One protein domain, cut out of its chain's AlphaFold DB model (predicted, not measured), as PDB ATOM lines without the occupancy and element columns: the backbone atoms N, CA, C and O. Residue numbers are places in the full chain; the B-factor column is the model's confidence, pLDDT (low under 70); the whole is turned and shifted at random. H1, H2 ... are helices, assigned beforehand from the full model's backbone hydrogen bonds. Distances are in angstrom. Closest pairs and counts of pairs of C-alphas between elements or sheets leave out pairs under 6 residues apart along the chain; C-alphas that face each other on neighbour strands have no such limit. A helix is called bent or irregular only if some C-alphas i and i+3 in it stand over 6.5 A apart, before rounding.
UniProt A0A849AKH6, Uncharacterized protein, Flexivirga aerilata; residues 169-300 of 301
ATOM      1  N   LEU A 169       1.508  -2.914 -34.672       52.38
ATOM      2  CA  LEU A 169       1.374  -1.833 -33.684       52.38
ATOM      3  C   LEU A 169       2.607  -0.919 -33.636       52.38
ATOM      4  O   LEU A 169       2.486   0.305 -33.650       52.38
ATOM      5  N   SER A 170       3.794  -1.523 -33.721       57.47
ATOM      6  CA  SER A 170       5.069  -0.812 -33.864       57.47
ATOM      7  C   SER A 170       5.115   0.081 -35.113       57.47
ATOM      8  O   SER A 170       5.671   1.177 -35.078       57.47
ATOM      9  N   SER A 171       4.500  -0.369 -36.210       62.50
ATOM     10  CA  SER A 171       4.459   0.364 -37.477       62.50
ATOM     11  C   SER A 171       3.590   1.623 -37.411       62.50
ATOM     12  O   SER A 171       3.868   2.582 -38.128       62.50
ATOM     13  N   TYR A 172       2.572   1.666 -36.543       74.25
ATOM     14  CA  TYR A 172       1.705   2.843 -36.435       74.25
ATOM     15  C   TYR A 172       2.418   4.029 -35.783       74.25
ATOM     16  O   TYR A 172       2.357   5.130 -36.323       74.25
ATOM     17  N   LEU A 173       3.171   3.828 -34.695       82.38
ATOM     18  CA  LEU A 173       3.971   4.914 -34.108       82.38
ATOM     19  C   LEU A 173       5.013   5.454 -35.092       82.38
ATOM     20  O   LEU A 173       5.155   6.668 -35.233       82.38
ATOM     21  N   ALA A 174       5.673   4.562 -35.838       84.94
ATOM     22  CA  ALA A 174       6.603   4.956 -36.890       84.94
ATOM     23  C   ALA A 174       5.927   5.805 -37.983       84.94
ATOM     24  O   ALA A 174       6.528   6.766 -38.457       84.94
ATOM     25  N   SER A 175       4.673   5.506 -38.348       87.44
ATOM     26  CA  SER A 175       3.931   6.318 -39.323       87.44
ATOM     27  C   SER A 175       3.639   7.738 -38.830       87.44
ATOM     28  O   SER A 175       3.755   8.680 -39.609       87.44
ATOM     29  N   TYR A 176       3.352   7.919 -37.535       90.38
ATOM     30  CA  TYR A 176       3.105   9.244 -36.960       90.38
ATOM     31  C   TYR A 176       4.358  10.112 -36.884       90.38
ATOM     32  O   TYR A 176       4.267  11.329 -37.021       90.38
ATOM     33  N   LEU A 177       5.536   9.508 -36.712       91.44
ATOM     34  CA  LEU A 177       6.799  10.253 -36.692       91.44
ATOM     35  C   LEU A 177       7.103  10.942 -38.029       91.44
ATOM     36  O   LEU A 177       7.796  11.955 -38.043       91.44
ATOM     37  N   VAL A 178       6.579  10.416 -39.137       91.69
ATOM     38  CA  VAL A 178       6.777  10.975 -40.483       91.69
ATOM     39  C   VAL A 178       5.683  11.994 -40.842       91.69
ATOM     40  O   VAL A 178       5.793  12.677 -41.857       91.69
ATOM     41  N   ASP A 179       4.642  12.145 -40.016       91.19
ATOM     42  CA  ASP A 179       3.541  13.061 -40.309       91.19
ATOM     43  C   ASP A 179       4.016  14.532 -40.236       91.19
ATOM     44  O   ASP A 179       4.528  14.980 -39.195       91.19
ATOM     45  N   PRO A 180       3.867  15.314 -41.326       90.81
ATOM     46  CA  PRO A 180       4.292  16.709 -41.364       90.81
ATOM     47  C   PRO A 180       3.422  17.622 -40.496       90.81
ATOM     48  O   PRO A 180       3.856  18.718 -40.158       90.81
ATOM     49  N   ARG A 181       2.204  17.199 -40.131       90.31
ATOM     50  CA  ARG A 181       1.300  17.981 -39.277       90.31
ATOM     51  C   ARG A 181       1.687  17.917 -37.806       90.31
ATOM     52  O   ARG A 181       1.182  18.713 -37.029       90.31
ATOM     53  N   LEU A 182       2.527  16.963 -37.409       93.38
ATOM     54  CA  LEU A 182       2.951  16.829 -36.023       93.38
ATOM     55  C   LEU A 182       3.978  17.928 -35.676       93.38
ATOM     56  O   LEU A 182       4.974  18.055 -36.393       93.38
ATOM     57  N   PRO A 183       3.801  18.687 -34.582       93.31
ATOM     58  CA  PRO A 183       4.789  19.661 -34.131       93.31
ATOM     59  C   PRO A 183       6.141  19.001 -33.845       93.31
ATOM     60  O   PRO A 183       6.192  17.871 -33.353       93.31
ATOM     61  N   ASP A 184       7.238  19.714 -34.102       93.00
ATOM     62  CA  ASP A 184       8.596  19.169 -33.968       93.00
ATOM     63  C   ASP A 184       8.891  18.652 -32.553       93.00
ATOM     64  O   ASP A 184       9.461  17.572 -32.388       93.00
ATOM     65  N   GLU A 185       8.439  19.381 -31.531       94.00
ATOM     66  CA  GLU A 185       8.596  18.983 -30.131       94.00
ATOM     67  C   GLU A 185       7.808  17.705 -29.802       94.00
ATOM     68  O   GLU A 185       8.360  16.760 -29.233       94.00
ATOM     69  N   ALA A 186       6.544  17.626 -30.232       94.88
ATOM     70  CA  ALA A 186       5.720  16.434 -30.048       94.88
ATOM     71  C   ALA A 186       6.305  15.222 -30.791       94.88
ATOM     72  O   ALA A 186       6.310  14.111 -30.260       94.88
ATOM     73  N   ARG A 187       6.865  15.426 -31.991       95.56
ATOM     74  CA  ARG A 187       7.559  14.379 -32.756       95.56
ATOM     75  C   ARG A 187       8.790  13.862 -32.010       95.56
ATOM     76  O   ARG A 187       8.975  12.648 -31.913       95.56
ATOM     77  N   ALA A 188       9.614  14.754 -31.460       94.56
ATOM     78  CA  ALA A 188      10.796  14.376 -30.684       94.56
ATOM     79  C   ALA A 188      10.424  13.587 -29.414       94.56
ATOM     80  O   ALA A 188      11.039  12.556 -29.114       94.56
ATOM     81  N   GLN A 189       9.381  14.019 -28.700       95.75
ATOM     82  CA  GLN A 189       8.874  13.308 -27.524       95.75
ATOM     83  C   GLN A 189       8.283  11.943 -27.876       95.75
ATOM     84  O   GLN A 189       8.580  10.964 -27.194       95.75
ATOM     85  N   LEU A 190       7.513  11.845 -28.961       95.75
ATOM     86  CA  LEU A 190       6.961  10.575 -29.434       95.75
ATOM     87  C   LEU A 190       8.070   9.577 -29.791       95.75
ATOM     88  O   LEU A 190       7.979   8.401 -29.445       95.75
ATOM     89  N   GLY A 191       9.139  10.050 -30.442       94.88
ATOM     90  CA  GLY A 191      10.301   9.225 -30.776       94.88
ATOM     91  C   GLY A 191      11.040   8.732 -29.531       94.88
ATOM     92  O   GLY A 191      11.407   7.558 -29.452       94.88
ATOM     93  N   THR A 192      11.198   9.605 -28.534       95.81
ATOM     94  CA  THR A 192      11.784   9.249 -27.231       95.81
ATOM     95  C   THR A 192      10.929   8.206 -26.516       95.81
ATOM     96  O   THR A 192      11.452   7.190 -26.064       95.81
ATOM     97  N   LEU A 193       9.610   8.409 -26.479       95.38
ATOM     98  CA  LEU A 193       8.658   7.485 -25.872       95.38
ATOM     99  C   LEU A 193       8.681   6.107 -26.530       95.38
ATOM    100  O   LEU A 193       8.723   5.107 -25.815       95.38
ATOM    101  N   ASP A 194       8.689   6.019 -27.861       94.56
ATOM    102  CA  ASP A 194       8.745   4.721 -28.544       94.56
ATOM    103  C   ASP A 194      10.076   3.996 -28.286       94.56
ATOM    104  O   ASP A 194      10.079   2.794 -28.012       94.56
ATOM    105  N   ALA A 195      11.204   4.712 -28.316       93.69
ATOM    106  CA  ALA A 195      12.513   4.134 -28.020       93.69
ATOM    107  C   ALA A 195      12.618   3.646 -26.563       93.69
ATOM    108  O   ALA A 195      13.012   2.500 -26.329       93.69
ATOM    109  N   GLU A 196      12.232   4.474 -25.587       95.19
ATOM    110  CA  GLU A 196      12.249   4.096 -24.169       95.19
ATOM    111  C   GLU A 196      11.292   2.937 -23.885       95.19
ATOM    112  O   GLU A 196      11.686   1.981 -23.221       95.19
ATOM    113  N   SER A 197      10.084   2.946 -24.454       95.00
ATOM    114  CA  SER A 197       9.114   1.856 -24.276       95.00
ATOM    115  C   SER A 197       9.625   0.531 -24.843       95.00
ATOM    116  O   SER A 197       9.485  -0.509 -24.202       95.00
ATOM    117  N   ARG A 198      10.258   0.540 -26.027       94.12
ATOM    118  CA  ARG A 198      10.860  -0.668 -26.619       94.12
ATOM    119  C   ARG A 198      11.987  -1.221 -25.753       94.12
ATOM    120  O   ARG A 198      12.025  -2.425 -25.505       94.12
ATOM    121  N   ASN A 199      12.868  -0.349 -25.271       94.50
ATOM    122  CA  ASN A 199      13.966  -0.744 -24.391       94.50
ATOM    123  C   ASN A 199      13.444  -1.280 -23.050       94.50
ATOM    124  O   ASN A 199      13.922  -2.307 -22.572       94.50
ATOM    125  N   ALA A 200      12.434  -0.624 -22.475       94.06
ATOM    126  CA  ALA A 200      11.794  -1.034 -21.232       94.06
ATOM    127  C   ALA A 200      11.131  -2.410 -21.362       94.06
ATOM    128  O   ALA A 200      11.379  -3.278 -20.531       94.06
ATOM    129  N   LEU A 201      10.350  -2.643 -22.421       94.44
ATOM    130  CA  LEU A 201       9.728  -3.944 -22.675       94.44
ATOM    131  C   LEU A 201      10.778  -5.038 -22.865       94.44
ATOM    132  O   LEU A 201      10.673  -6.091 -22.243       94.44
ATOM    133  N   ALA A 202      11.821  -4.785 -23.661       93.25
ATOM    134  CA  ALA A 202      12.911  -5.741 -23.845       93.25
ATOM    135  C   ALA A 202      13.596  -6.092 -22.512       93.25
ATOM    136  O   ALA A 202      13.850  -7.263 -22.235       93.25
ATOM    137  N   TYR A 203      13.851  -5.091 -21.663       91.69
ATOM    138  CA  TYR A 203      14.417  -5.303 -20.334       91.69
ATOM    139  C   TYR A 203      13.472  -6.098 -19.426       91.69
ATOM    140  O   TYR A 203      13.908  -7.078 -18.819       91.69
ATOM    141  N   LEU A 204      12.194  -5.714 -19.345       90.94
ATOM    142  CA  LEU A 204      11.207  -6.362 -18.481       90.94
ATOM    143  C   LEU A 204      10.958  -7.807 -18.897       90.94
ATOM    144  O   LEU A 204      11.012  -8.676 -18.039       90.94
ATOM    145  N   HIS A 205      10.793  -8.095 -20.187       89.81
ATOM    146  CA  HIS A 205      10.643  -9.471 -20.663       89.81
ATOM    147  C   HIS A 205      11.843 -10.361 -20.320       89.81
ATOM    148  O   HIS A 205      11.677 -11.567 -20.167       89.81
ATOM    149  N   ALA A 206      13.043  -9.786 -20.210       89.44
ATOM    150  CA  ALA A 206      14.250 -10.529 -19.870       89.44
ATOM    151  C   ALA A 206      14.513 -10.640 -18.354       89.44
ATOM    152  O   ALA A 206      15.196 -11.572 -17.935       89.44
ATOM    153  N   HIS A 207      14.014  -9.708 -17.534       84.31
ATOM    154  CA  HIS A 207      14.440  -9.561 -16.129       84.31
ATOM    155  C   HIS A 207      13.298  -9.400 -15.115       84.31
ATOM    156  O   HIS A 207      13.573  -9.171 -13.935       84.31
ATOM    157  N   SER A 208      12.037  -9.445 -15.542       81.12
ATOM    158  CA  SER A 208      10.874  -9.228 -14.685       81.12
ATOM    159  C   SER A 208       9.714 -10.134 -15.086       81.12
ATOM    160  O   SER A 208       9.249 -10.107 -16.220       81.12
ATOM    161  N   ASP A 209       9.166 -10.855 -14.110       80.88
ATOM    162  CA  ASP A 209       7.926 -11.625 -14.280       80.88
ATOM    163  C   ASP A 209       6.672 -10.775 -13.998       80.88
ATOM    164  O   ASP A 209       5.552 -11.290 -13.921       80.88
ATOM    165  N   ASN A 210       6.829  -9.458 -13.806       84.19
ATOM    166  CA  ASN A 210       5.712  -8.570 -13.509       84.19
ATOM    167  C   ASN A 210       4.897  -8.267 -14.778       84.19
ATOM    168  O   ASN A 210       5.073  -7.240 -15.438       84.19
ATOM    169  N   ALA A 211       3.967  -9.173 -15.084       86.19
ATOM    170  CA  ALA A 211       3.061  -9.079 -16.226       86.19
ATOM    171  C   ALA A 211       2.217  -7.794 -16.232       86.19
ATOM    172  O   ALA A 211       1.833  -7.329 -17.303       86.19
ATOM    173  N   LEU A 212       1.941  -7.204 -15.061       87.19
ATOM    174  CA  LEU A 212       1.193  -5.952 -14.971       87.19
ATOM    175  C   LEU A 212       2.000  -4.778 -15.539       87.19
ATOM    176  O   LEU A 212       1.461  -4.021 -16.337       87.19
ATOM    177  N   LEU A 213       3.283  -4.663 -15.177       89.06
ATOM    178  CA  LEU A 213       4.160  -3.596 -15.682       89.06
ATOM    179  C   LEU A 213       4.415  -3.737 -17.184       89.06
ATOM    180  O   LEU A 213       4.413  -2.747 -17.909       89.06
ATOM    181  N   ILE A 214       4.593  -4.972 -17.662       89.38
ATOM    182  CA  ILE A 214       4.724  -5.256 -19.097       89.38
ATOM    183  C   ILE A 214       3.465  -4.791 -19.836       89.38
ATOM    184  O   ILE A 214       3.560  -4.011 -20.782       89.38
ATOM    185  N   PHE A 215       2.287  -5.207 -19.362       89.12
ATOM    186  CA  PHE A 215       1.012  -4.819 -19.957       89.12
ATOM    187  C   PHE A 215       0.790  -3.300 -19.932       89.12
ATOM    188  O   PHE A 215       0.292  -2.735 -20.902       89.12
ATOM    189  N   GLU A 216       1.168  -2.619 -18.850       91.38
ATOM    190  CA  GLU A 216       1.041  -1.165 -18.740       91.38
ATOM    191  C   GLU A 216       1.867  -0.436 -19.806       91.38
ATOM    192  O   GLU A 216       1.342   0.442 -20.495       91.38
ATOM    193  N   ILE A 217       3.126  -0.832 -20.011       94.38
ATOM    194  CA  ILE A 217       3.980  -0.228 -21.043       94.38
ATOM    195  C   ILE A 217       3.473  -0.578 -22.450       94.38
ATOM    196  O   ILE A 217       3.478   0.281 -23.336       94.38
ATOM    197  N   GLU A 218       2.974  -1.799 -22.669       91.25
ATOM    198  CA  GLU A 218       2.324  -2.168 -23.931       91.25
ATOM    199  C   GLU A 218       1.090  -1.302 -24.217       91.25
ATOM    200  O   GLU A 218       0.934  -0.832 -25.342       91.25
ATOM    201  N   GLN A 219       0.243  -1.035 -23.220       91.12
ATOM    202  CA  GLN A 219      -0.920  -0.148 -23.349       91.12
ATOM    203  C   GLN A 219      -0.507   1.295 -23.661       91.12
ATOM    204  O   GLN A 219      -1.086   1.925 -24.548       91.12
ATOM    205  N   ILE A 220       0.518   1.819 -22.978       92.12
ATOM    206  CA  ILE A 220       1.052   3.160 -23.253       92.12
ATOM    207  C   ILE A 220       1.482   3.273 -24.716       92.12
ATOM    208  O   ILE A 220       1.089   4.216 -25.406       92.12
ATOM    209  N   ARG A 221       2.258   2.300 -25.194       92.31
ATOM    210  CA  ARG A 221       2.839   2.319 -26.536       92.31
ATOM    211  C   ARG A 221       1.813   2.049 -27.636       92.31
ATOM    212  O   ARG A 221       1.845   2.715 -28.665       92.31
ATOM    213  N   ASN A 222       0.927   1.077 -27.443       89.12
ATOM    214  CA  ASN A 222       0.070   0.574 -28.517       89.12
ATOM    215  C   ASN A 222      -1.294   1.266 -28.579       89.12
ATOM    216  O   ASN A 222      -1.863   1.353 -29.663       89.12
ATOM    217  N   ASP A 223      -1.786   1.788 -27.451       87.88
ATOM    218  CA  ASP A 223      -3.134   2.345 -27.367       87.88
ATOM    219  C   ASP A 223      -3.102   3.836 -27.019       87.88
ATOM    220  O   ASP A 223      -3.656   4.656 -27.759       87.88
ATOM    221  N   PHE A 224      -2.433   4.230 -25.931       92.19
ATOM    222  CA  PHE A 224      -2.532   5.607 -25.430       92.19
ATOM    223  C   PHE A 224      -1.754   6.622 -26.267       92.19
ATOM    224  O   PHE A 224      -2.322   7.653 -26.629       92.19
ATOM    225  N   ALA A 225      -0.492   6.346 -26.613       93.69
ATOM    226  CA  ALA A 225       0.305   7.265 -27.426       93.69
ATOM    227  C   ALA A 225      -0.290   7.470 -28.836       93.69
ATOM    228  O   ALA A 225      -0.487   8.627 -29.221       93.69
ATOM    229  N   PRO A 226      -0.681   6.414 -29.583       92.38
ATOM    230  CA  PRO A 226      -1.366   6.580 -30.863       92.38
ATOM    231  C   PRO A 226      -2.676   7.360 -30.735       92.38
ATOM    232  O   PRO A 226      -2.933   8.249 -31.543       92.38
ATOM    233  N   SER A 227      -3.483   7.083 -29.704       89.88
ATOM    234  CA  SER A 227      -4.753   7.787 -29.488       89.88
ATOM    235  C   SER A 227      -4.557   9.281 -29.218       89.88
ATOM    236  O   SER A 227      -5.323  10.097 -29.729       89.88
ATOM    237  N   ALA A 228      -3.528   9.661 -28.452       93.06
ATOM    238  CA  ALA A 228      -3.210  11.066 -28.188       93.06
ATOM    239  C   ALA A 228      -2.827  11.808 -29.479       93.06
ATOM    240  O   ALA A 228      -3.351  12.888 -29.760       93.06
ATOM    241  N   VAL A 229      -1.976  11.193 -30.308       94.88
ATOM    242  CA  VAL A 229      -1.565  11.758 -31.601       94.88
ATOM    243  C   VAL A 229      -2.747  11.852 -32.567       94.88
ATOM    244  O   VAL A 229      -2.949  12.892 -33.188       94.88
ATOM    245  N   GLN A 230      -3.577  10.808 -32.661       92.44
ATOM    246  CA  GLN A 230      -4.798  10.827 -33.476       92.44
ATOM    247  C   GLN A 230      -5.763  11.931 -33.036       92.44
ATOM    248  O   GLN A 230      -6.337  12.608 -33.886       92.44
ATOM    249  N   GLY A 231      -5.915  12.142 -31.725       90.25
ATOM    250  CA  GLY A 231      -6.735  13.216 -31.170       90.25
ATOM    251  C   GLY A 231      -6.269  14.598 -31.624       90.25
ATOM    252  O   GLY A 231      -7.096  15.409 -32.030       90.25
ATOM    253  N   TYR A 232      -4.956  14.842 -31.634       93.56
ATOM    254  CA  TYR A 232      -4.383  16.081 -32.166       93.56
ATOM    255  C   TYR A 232      -4.578  16.206 -33.686       93.56
ATOM    256  O   TYR A 232      -5.067  17.225 -34.164       93.56
ATOM    257  N   LEU A 233      -4.271  15.157 -34.456       93.44
ATOM    258  CA  LEU A 233      -4.380  15.181 -35.923       93.44
ATOM    259  C   LEU A 233      -5.828  15.315 -36.428       93.44
ATOM    260  O   LEU A 233      -6.048  15.792 -37.548       93.44
ATOM    261  N   ALA A 234      -6.807  14.917 -35.613       92.06
ATOM    262  CA  ALA A 234      -8.228  15.100 -35.884       92.06
ATOM    263  C   ALA A 234      -8.687  16.563 -35.745       92.06
ATOM    264  O   ALA A 234      -9.734  16.922 -36.289       92.06
ATOM    265  N   LEU A 235      -7.924  17.415 -35.053       90.00
ATOM    266  CA  LEU A 235      -8.242  18.835 -34.936       90.00
ATOM    267  C   LEU A 235      -7.958  19.559 -36.269       90.00
ATOM    268  O   LEU A 235      -6.968  19.260 -36.952       90.00
ATOM    269  N   PRO A 236      -8.793  20.542 -36.654       92.31
ATOM    270  CA  PRO A 236      -8.455  21.472 -37.726       92.31
ATOM    271  C   PRO A 236      -7.140  22.206 -37.401       92.31
ATOM    272  O   PRO A 236      -6.986  22.630 -36.256       92.31
ATOM    273  N   PRO A 237      -6.224  22.427 -38.365       85.12
ATOM    274  CA  PRO A 237      -4.908  23.022 -38.091       85.12
ATOM    275  C   PRO A 237      -4.957  24.356 -37.330       85.12
ATOM    276  O   PRO A 237      -4.231  24.542 -36.364       85.12
ATOM    277  N   GLY A 238      -5.884  25.253 -37.694       85.12
ATOM    278  CA  GLY A 238      -6.059  26.522 -36.975       85.12
ATOM    279  C   GLY A 238      -6.421  26.325 -35.498       85.12
ATOM    280  O   GLY A 238      -5.869  26.987 -34.626       85.12
ATOM    281  N   LEU A 239      -7.282  25.351 -35.194       85.31
ATOM    282  CA  LEU A 239      -7.674  25.049 -33.817       85.31
ATOM    283  C   LEU A 239      -6.548  24.347 -33.038       85.31
ATOM    284  O   LEU A 239      -6.378  24.584 -31.850       85.31
ATOM    285  N   ALA A 240      -5.789  23.476 -33.705       87.50
ATOM    286  CA  ALA A 240      -4.732  22.683 -33.086       87.50
ATOM    287  C   ALA A 240      -3.572  23.551 -32.572       87.50
ATOM    288  O   ALA A 240      -3.064  23.304 -31.475       87.50
ATOM    289  N   ASP A 241      -3.195  24.574 -33.342       88.12
ATOM    290  CA  ASP A 241      -1.957  25.319 -33.105       88.12
ATOM    291  C   ASP A 241      -2.176  26.720 -32.532       88.12
ATOM    292  O   ASP A 241      -1.282  27.243 -31.872       88.12
ATOM    293  N   THR A 242      -3.338  27.343 -32.768       85.50
ATOM    294  CA  THR A 242      -3.532  28.770 -32.434       85.50
ATOM    295  C   THR A 242      -4.618  29.047 -31.405       85.50
ATOM    296  O   THR A 242      -4.512  30.022 -30.666       85.50
ATOM    297  N   GLU A 243      -5.634  28.194 -31.308       87.06
ATOM    298  CA  GLU A 243      -6.750  28.419 -30.391       87.06
ATOM    299  C   GLU A 243      -6.517  27.705 -29.050       87.06
ATOM    300  O   GLU A 243      -6.145  26.524 -29.022       87.06
ATOM    301  N   PRO A 244      -6.755  28.380 -27.911       88.69
ATOM    302  CA  PRO A 244      -6.676  27.747 -26.607       88.69
ATOM    303  C   PRO A 244      -7.841  26.768 -26.431       88.69
ATOM    304  O   PRO A 244      -9.012  27.130 -26.542       88.69
ATOM    305  N   LEU A 245      -7.517  25.519 -26.112       86.44
ATOM    306  CA  LEU A 245      -8.487  24.436 -25.973       86.44
ATOM    307  C   LEU A 245      -8.837  24.178 -24.506       86.44
ATOM    308  O   LEU A 245     -10.009  24.113 -24.139       86.44
ATOM    309  N   GLN A 246      -7.820  24.039 -23.653       83.19
ATOM    310  CA  GLN A 246      -7.992  23.735 -22.234       83.19
ATOM    311  C   GLN A 246      -6.957  24.482 -21.395       83.19
ATOM    312  O   GLN A 246      -5.770  24.450 -21.703       83.19
ATOM    313  N   ASP A 247      -7.407  25.132 -20.317       86.44
ATOM    314  CA  ASP A 247      -6.548  25.853 -19.364       86.44
ATOM    315  C   ASP A 247      -5.619  26.890 -20.034       86.44
ATOM    316  O   ASP A 247      -4.507  27.139 -19.574       86.44
ATOM    317  N   GLY A 248      -6.073  27.481 -21.148       89.94
ATOM    318  CA  GLY A 248      -5.307  28.442 -21.949       89.94
ATOM    319  C   GLY A 248      -4.263  27.825 -22.886       89.94
ATOM    320  O   GLY A 248      -3.547  28.573 -23.539       89.94
ATOM    321  N   ARG A 249      -4.180  26.493 -22.968       91.62
ATOM    322  CA  ARG A 249      -3.193  25.770 -23.778       91.62
ATOM    323  C   ARG A 249      -3.739  25.368 -25.137       91.62
ATOM    324  O   ARG A 249      -4.911  24.997 -25.247       91.62
ATOM    325  N   THR A 250      -2.881  25.391 -26.150       94.69
ATOM    326  CA  THR A 250      -3.217  24.944 -27.512       94.69
ATOM    327  C   THR A 250      -3.264  23.417 -27.603       94.69
ATOM    328  O   THR A 250      -2.780  22.701 -26.720       94.69
ATOM    329  N   GLY A 251      -3.839  22.883 -28.683       91.50
ATOM    330  CA  GLY A 251      -3.828  21.442 -28.947       91.50
ATOM    331  C   GLY A 251      -2.410  20.864 -29.023       91.50
ATOM    332  O   GLY A 251      -2.165  19.780 -28.490       91.50
ATOM    333  N   ALA A 252      -1.471  21.601 -29.621       94.12
ATOM    334  CA  ALA A 252      -0.061  21.219 -29.703       94.12
ATOM    335  C   ALA A 252       0.587  21.102 -28.312       94.12
ATOM    336  O   ALA A 252       1.206  20.085 -27.999       94.12
ATOM    337  N   GLU A 253       0.380  22.093 -27.443       95.06
ATOM    338  CA  GLU A 253       0.890  22.067 -26.067       95.06
ATOM    339  C   GLU A 253       0.286  20.919 -25.250       95.06
ATOM    340  O   GLU A 253       0.986  20.237 -24.499       95.06
ATOM    341  N   LEU A 254      -1.017  20.670 -25.406       95.06
ATOM    342  CA  LEU A 254      -1.689  19.561 -24.731       95.06
ATOM    343  C   LEU A 254      -1.161  18.203 -25.196       95.06
ATOM    344  O   LEU A 254      -1.088  17.280 -24.383       95.06
ATOM    345  N   LEU A 255      -0.802  18.058 -26.473       96.00
ATOM    346  CA  LEU A 255      -0.197  16.832 -26.983       96.00
ATOM    347  C   LEU A 255       1.175  16.590 -26.344       96.00
ATOM    348  O   LEU A 255       1.420  15.495 -25.845       96.00
ATOM    349  N   VAL A 256       2.031  17.611 -26.305       96.69
ATOM    350  CA  VAL A 256       3.358  17.551 -25.665       96.69
ATOM    351  C   VAL A 256       3.230  17.118 -24.198       96.69
ATOM    352  O   VAL A 256       3.880  16.178 -23.746       96.69
ATOM    353  N   ILE A 257       2.309  17.723 -23.445       95.75
ATOM    354  CA  ILE A 257       2.071  17.358 -22.037       95.75
ATOM    355  C   ILE A 257       1.607  15.906 -21.897       95.75
ATOM    356  O   ILE A 257       2.043  15.201 -20.987       95.75
ATOM    357  N   GLN A 258       0.720  15.446 -22.780       96.50
ATOM    358  CA  GLN A 258       0.238  14.066 -22.759       96.50
ATOM    359  C   GLN A 258       1.359  13.070 -23.057       96.50
ATOM    360  O   GLN A 258       1.490  12.085 -22.334       96.50
ATOM    361  N   LEU A 259       2.187  13.325 -24.072       97.38
ATOM    362  CA  LEU A 259       3.321  12.460 -24.405       97.38
ATOM    363  C   LEU A 259       4.350  12.424 -23.274       97.38
ATOM    364  O   LEU A 259       4.833  11.344 -22.933       97.38
ATOM    365  N   GLN A 260       4.620  13.563 -22.633       97.19
ATOM    366  CA  GLN A 260       5.483  13.616 -21.455       97.19
ATOM    367  C   GLN A 260       4.911  12.798 -20.289       97.19
ATOM    368  O   GLN A 260       5.636  12.021 -19.674       97.19
ATOM    369  N   LEU A 261       3.609  12.908 -20.013       96.81
ATOM    370  CA  LEU A 261       2.958  12.127 -18.958       96.81
ATOM    371  C   LEU A 261       3.052  10.618 -19.219       96.81
ATOM    372  O   LEU A 261       3.274   9.836 -18.294       96.81
ATOM    373  N   LEU A 262       2.877  10.200 -20.473       96.62
ATOM    374  CA  LEU A 262       3.020   8.801 -20.865       96.62
ATOM    375  C   LEU A 262       4.470   8.320 -20.710       96.62
ATOM    376  O   LEU A 262       4.694   7.223 -20.203       96.62
ATOM    377  N   LEU A 263       5.446   9.149 -21.085       96.62
ATOM    378  CA  LEU A 263       6.872   8.865 -20.916       96.62
ATOM    379  C   LEU A 263       7.245   8.703 -19.436       96.62
ATOM    380  O   LEU A 263       7.948   7.761 -19.068       96.62
ATOM    381  N   ASP A 264       6.726   9.573 -18.573       97.12
ATOM    382  CA  ASP A 264       6.916   9.471 -17.125       97.12
ATOM    383  C   ASP A 264       6.299   8.178 -16.565       97.12
ATOM    384  O   ASP A 264       6.891   7.545 -15.690       97.12
ATOM    385  N   GLY A 265       5.160   7.734 -17.111       94.50
ATOM    386  CA  GLY A 265       4.555   6.438 -16.793       94.50
ATOM    387  C   GLY A 265       5.469   5.253 -17.125       94.50
ATOM    388  O   GLY A 265       5.682   4.383 -16.281       94.50
ATOM    389  N   VAL A 266       6.085   5.252 -18.312       96.06
ATOM    390  CA  VAL A 266       7.065   4.221 -18.712       96.06
ATOM    391  C   VAL A 266       8.251   4.194 -17.745       96.06
ATOM    392  O   VAL A 266       8.642   3.129 -17.259       96.06
ATOM    393  N   ARG A 267       8.805   5.363 -17.412       95.88
ATOM    394  CA  ARG A 267       9.942   5.484 -16.487       95.88
ATOM    395  C   ARG A 267       9.594   5.025 -15.075       95.88
ATOM    396  O   ARG A 267      10.411   4.365 -14.435       95.88
ATOM    397  N   ALA A 268       8.389   5.332 -14.598       93.38
ATOM    398  CA  ALA A 268       7.906   4.878 -13.299       93.38
ATOM    399  C   ALA A 268       7.806   3.346 -13.235       93.38
ATOM    400  O   ALA A 268       8.310   2.748 -12.284       93.38
ATOM    401  N   ALA A 269       7.249   2.707 -14.269       90.12
ATOM    402  CA  ALA A 269       7.142   1.250 -14.349       90.12
ATOM    403  C   ALA A 269       8.520   0.562 -14.349       90.12
ATOM    404  O   ALA A 269       8.740  -0.426 -13.644       90.12
ATOM    405  N   VAL A 270       9.489   1.115 -15.086       91.25
ATOM    406  CA  VAL A 270      10.881   0.634 -15.067       91.25
ATOM    407  C   VAL A 270      11.514   0.816 -13.682       91.25
ATOM    408  O   VAL A 270      12.160  -0.100 -13.170       91.25
ATOM    409  N   GLY A 271      11.289   1.965 -13.040       89.81
ATOM    410  CA  GLY A 271      11.741   2.227 -11.673       89.81
ATOM    411  C   GLY A 271      11.189   1.220 -10.658       89.81
ATOM    412  O   GLY A 271      11.939   0.723  -9.816       89.81
ATOM    413  N   GLU A 272       9.910   0.858 -10.771       89.31
ATOM    414  CA  GLU A 272       9.277  -0.163  -9.931       89.31
ATOM    415  C   GLU A 272       9.931  -1.539 -10.121       89.31
ATOM    416  O   GLU A 272      10.286  -2.201  -9.140       89.31
ATOM    417  N   ALA A 273      10.171  -1.945 -11.369       88.75
ATOM    418  CA  ALA A 273      10.833  -3.212 -11.667       88.75
ATOM    419  C   ALA A 273      12.268  -3.272 -11.122       88.75
ATOM    420  O   ALA A 273      12.678  -4.283 -10.545       88.75
ATOM    421  N   HIS A 274      13.036  -2.185 -11.241       87.50
ATOM    422  CA  HIS A 274      14.369  -2.106 -10.642       87.50
ATOM    423  C   HIS A 274      14.321  -2.202  -9.113       87.50
ATOM    424  O   HIS A 274      15.138  -2.914  -8.521       87.50
ATOM    425  N   GLY A 275      13.352  -1.541  -8.472       85.31
ATOM    426  CA  GLY A 275      13.141  -1.627  -7.028       85.31
ATOM    427  C   GLY A 275      12.839  -3.052  -6.557       85.31
ATOM    428  O   GLY A 275      13.440  -3.525  -5.588       85.31
ATOM    429  N   ALA A 276      11.970  -3.767  -7.277       82.12
ATOM    430  CA  ALA A 276      11.640  -5.161  -6.984       82.12
ATOM    431  C   ALA A 276      12.867  -6.084  -7.103       82.12
ATOM    432  O   ALA A 276      13.157  -6.856  -6.183       82.12
ATOM    433  N   ASN A 277      13.642  -5.949  -8.182       78.06
ATOM    434  CA  ASN A 277      14.845  -6.755  -8.415       78.06
ATOM    435  C   ASN A 277      15.936  -6.489  -7.363       78.06
ATOM    436  O   ASN A 277      16.556  -7.428  -6.856       78.06
ATOM    437  N   ALA A 278      16.137  -5.228  -6.971       80.69
ATOM    438  CA  ALA A 278      17.064  -4.873  -5.897       80.69
ATOM    439  C   ALA A 278      16.643  -5.486  -4.548       80.69
ATOM    440  O   ALA A 278      17.482  -6.011  -3.809       80.69
ATOM    441  N   GLY A 279      15.340  -5.481  -4.243       80.69
ATOM    442  CA  GLY A 279      14.785  -6.135  -3.057       80.69
ATOM    443  C   GLY A 279      15.053  -7.643  -3.034       80.69
ATOM    444  O   GLY A 279      15.507  -8.171  -2.014       80.69
ATOM    445  N   ALA A 280      14.849  -8.324  -4.164       79.31
ATOM    446  CA  ALA A 280      15.120  -9.755  -4.304       79.31
ATOM    447  C   ALA A 280      16.610 -10.089  -4.105       79.31
ATOM    448  O   ALA A 280      16.946 -11.032  -3.382       79.31
ATOM    449  N   LEU A 281      17.516  -9.279  -4.666       84.75
ATOM    450  CA  LEU A 281      18.960  -9.457  -4.497       84.75
ATOM    451  C   LEU A 281      19.392  -9.289  -3.032       84.75
ATOM    452  O   LEU A 281      20.149 -10.108  -2.507       84.75
ATOM    453  N   LEU A 282      18.880  -8.264  -2.345       87.12
ATOM    454  CA  LEU A 282      19.169  -8.036  -0.926       87.12
ATOM    455  C   LEU A 282      18.636  -9.168  -0.041       87.12
ATOM    456  O   LEU A 282      19.319  -9.581   0.902       87.12
ATOM    457  N   ALA A 283      17.445  -9.689  -0.340       84.00
ATOM    458  CA  ALA A 283      16.881 -10.839   0.360       84.00
ATOM    459  C   ALA A 283      17.750 -12.093   0.166       84.00
ATOM    460  O   ALA A 283      18.096 -12.752   1.149       84.00
ATOM    461  N   SER A 284      18.176 -12.367  -1.070       86.31
ATOM    462  CA  SER A 284      19.087 -13.469  -1.396       86.31
ATOM    463  C   SER A 284      20.424 -13.343  -0.656       86.31
ATOM    464  O   SER A 284      20.855 -14.280   0.014       86.31
ATOM    465  N   HIS A 285      21.038 -12.156  -0.655       88.50
ATOM    466  CA  HIS A 285      22.281 -11.908   0.081       88.50
ATOM    467  C   HIS A 285      22.129 -12.154   1.593       88.50
ATOM    468  O   HIS A 285      22.978 -12.803   2.207       88.50
ATOM    469  N   ARG A 286      21.032 -11.685   2.209       89.38
ATOM    470  CA  ARG A 286      20.744 -11.942   3.634       89.38
ATOM    471  C   ARG A 286      20.567 -13.430   3.918       89.38
ATOM    472  O   ARG A 286      21.097 -13.915   4.914       89.38
ATOM    473  N   PHE A 287      19.870 -14.150   3.041       91.81
ATOM    474  CA  PHE A 287      19.700 -15.595   3.150       91.81
ATOM    475  C   PHE A 287      21.040 -16.334   3.063       91.81
ATOM    476  O   PHE A 287      21.352 -17.137   3.940       91.81
ATOM    477  N   LEU A 288      21.866 -16.024   2.058       93.00
ATOM    478  CA  LEU A 288      23.192 -16.624   1.901       93.00
ATOM    479  C   LEU A 288      24.077 -16.347   3.121       93.00
ATOM    480  O   LEU A 288      24.706 -17.266   3.644       93.00
ATOM    481  N   ARG A 289      24.067 -15.114   3.640       88.81
ATOM    482  CA  ARG A 289      24.799 -14.760   4.862       88.81
ATOM    483  C   ARG A 289      24.303 -15.534   6.081       88.81
ATOM    484  O   ARG A 289      25.127 -16.029   6.837       88.81
ATOM    485  N   ALA A 290      22.992 -15.674   6.267       86.50
ATOM    486  CA  ALA A 290      22.435 -16.447   7.379       86.50
ATOM    487  C   ALA A 290      22.754 -17.948   7.268       86.50
ATOM    488  O   ALA A 290      22.984 -18.611   8.275       86.50
ATOM    489  N   ARG A 291      22.778 -18.492   6.045       85.00
ATOM    490  CA  ARG A 291      22.994 -19.923   5.802       85.00
ATOM    491  C   ARG A 291      24.463 -20.334   5.862       85.00
ATOM    492  O   ARG A 291      24.753 -21.447   6.297       85.00
ATOM    493  N   PHE A 292      25.366 -19.472   5.400       87.69
ATOM    494  CA  PHE A 292      26.784 -19.802   5.231       87.69
ATOM    495  C   PHE A 292      27.726 -18.969   6.104       87.69
ATOM    496  O   PHE A 292      28.842 -19.408   6.352       87.69
ATOM    497  N   GLY A 293      27.293 -17.813   6.614       71.75
ATOM    498  CA  GLY A 293      28.133 -16.929   7.427       71.75
ATOM    499  C   GLY A 293      28.561 -17.537   8.764       71.75
ATOM    500  O   GLY A 293      29.675 -17.285   9.203       71.75
ATOM    501  N   THR A 294      27.733 -18.389   9.372       63.50
ATOM    502  CA  THR A 294      28.032 -19.009  10.676       63.50
ATOM    503  C   THR A 294      29.124 -20.084  10.595       63.50
ATOM    504  O   THR A 294      29.850 -20.285  11.558       63.50
ATOM    505  N   ARG A 295      29.299 -20.744   9.438       59.53
ATOM    506  CA  ARG A 295      30.341 -21.778   9.252       59.53
ATOM    507  C   ARG A 295      31.752 -21.205   9.122       59.53
ATOM    508  O   ARG A 295      32.715 -21.916   9.383       59.53
ATOM    509  N   SER A 296      31.880 -19.952   8.693       55.25
ATOM    510  CA  SER A 296      33.176 -19.287   8.512       55.25
ATOM    511  C   SER A 296      33.833 -18.927   9.846       55.25
ATOM    512  O   SER A 296      35.054 -18.976   9.951       55.25
ATOM    513  N   ASP A 297      33.027 -18.570  10.852       58.12
ATOM    514  CA  ASP A 297      33.512 -18.217  12.192       58.12
ATOM    515  C   ASP A 297      33.854 -19.456  13.035       58.12
ATOM    516  O   ASP A 297      34.744 -19.401  13.877       58.12
ATOM    517  N   GLU A 298      33.214 -20.597  12.772       54.12
ATOM    518  CA  GLU A 298      33.445 -21.850  13.507       54.12
ATOM    519  C   GLU A 298      34.769 -22.546  13.116       54.12
ATOM    520  O   GLU A 298      35.328 -23.303  13.900       54.12
ATOM    521  N   LEU A 299      35.324 -22.237  11.935       55.50
ATOM    522  CA  LEU A 299      36.634 -22.722  11.461       55.50
ATOM    523  C   LEU A 299      37.826 -21.869  11.945       55.50
ATOM    524  O   LEU A 299      38.951 -22.061  11.481       55.50
ATOM    525  N   ARG A 300      37.592 -20.907  12.848       50.38
ATOM    526  CA  ARG A 300      38.627 -20.064  13.475       50.38
ATOM    527  C   ARG A 300      38.941 -20.431  14.933       50.38
ATOM    528  O   ARG A 300      39.608 -19.644  15.604       50.38
TER     529      ARG A 300
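This is residues 169 to 300 of the 301 residues of an uncharacterized protein of Flexivirga aerilata (UniProt A0A849AKH6). One very long helix, H5, makes the long axis; its earlier part bundles up and down with H2 and H3a, and residues 278 to 300 stick out as a free arm. H1 packs on H2 and H3b. The 132 printed residues include five named helices, H1 to H5; the class is all helix, extended, with radius of gyration of the C-alphas 21.9 A and spans 82 by 31 by 21 A.

H5, residues 251 to 298, runs 71.2 A from C-alpha 251 at (-3.828, 21.442, -28.947) to C-alpha 298 at (33.445, -21.850, 13.507). It is irregular, C-alphas 291 and 294 being 7.1 A apart. H2 is residues 184 to 207, 34.3 A. H3, residues 211 to 233, assigned as one helix by its hydrogen bonds, is bent, C-alphas 222 and 225 being 6.8 A apart; its arms are H3a, 211 to 222, and H3b, 225 to 233. H1 is residues 169 to 177, H4 237 to 241.

H5 touches H2 with residues 252 to 273 alone, closest C-alphas Ala 186 and Val 256, 5.1 A, at a shallow tilt of 25 degrees, the same way. H4 touches H5, closest C-alphas Ala 240 and Gly 251, 4.4 A. Every O i to N i+4 pair is within hydrogen-bond range in H2, H3a, H3b and H4, but 4 of 5 in H1 and 39 of 44 in H5.

The farthest C-alphas, Gly 238 and Arg 300, are 81.9 A apart. The printed part has no cut and no long link. Residues 169 to 171 and 294 to 300 have pLDDT under 70.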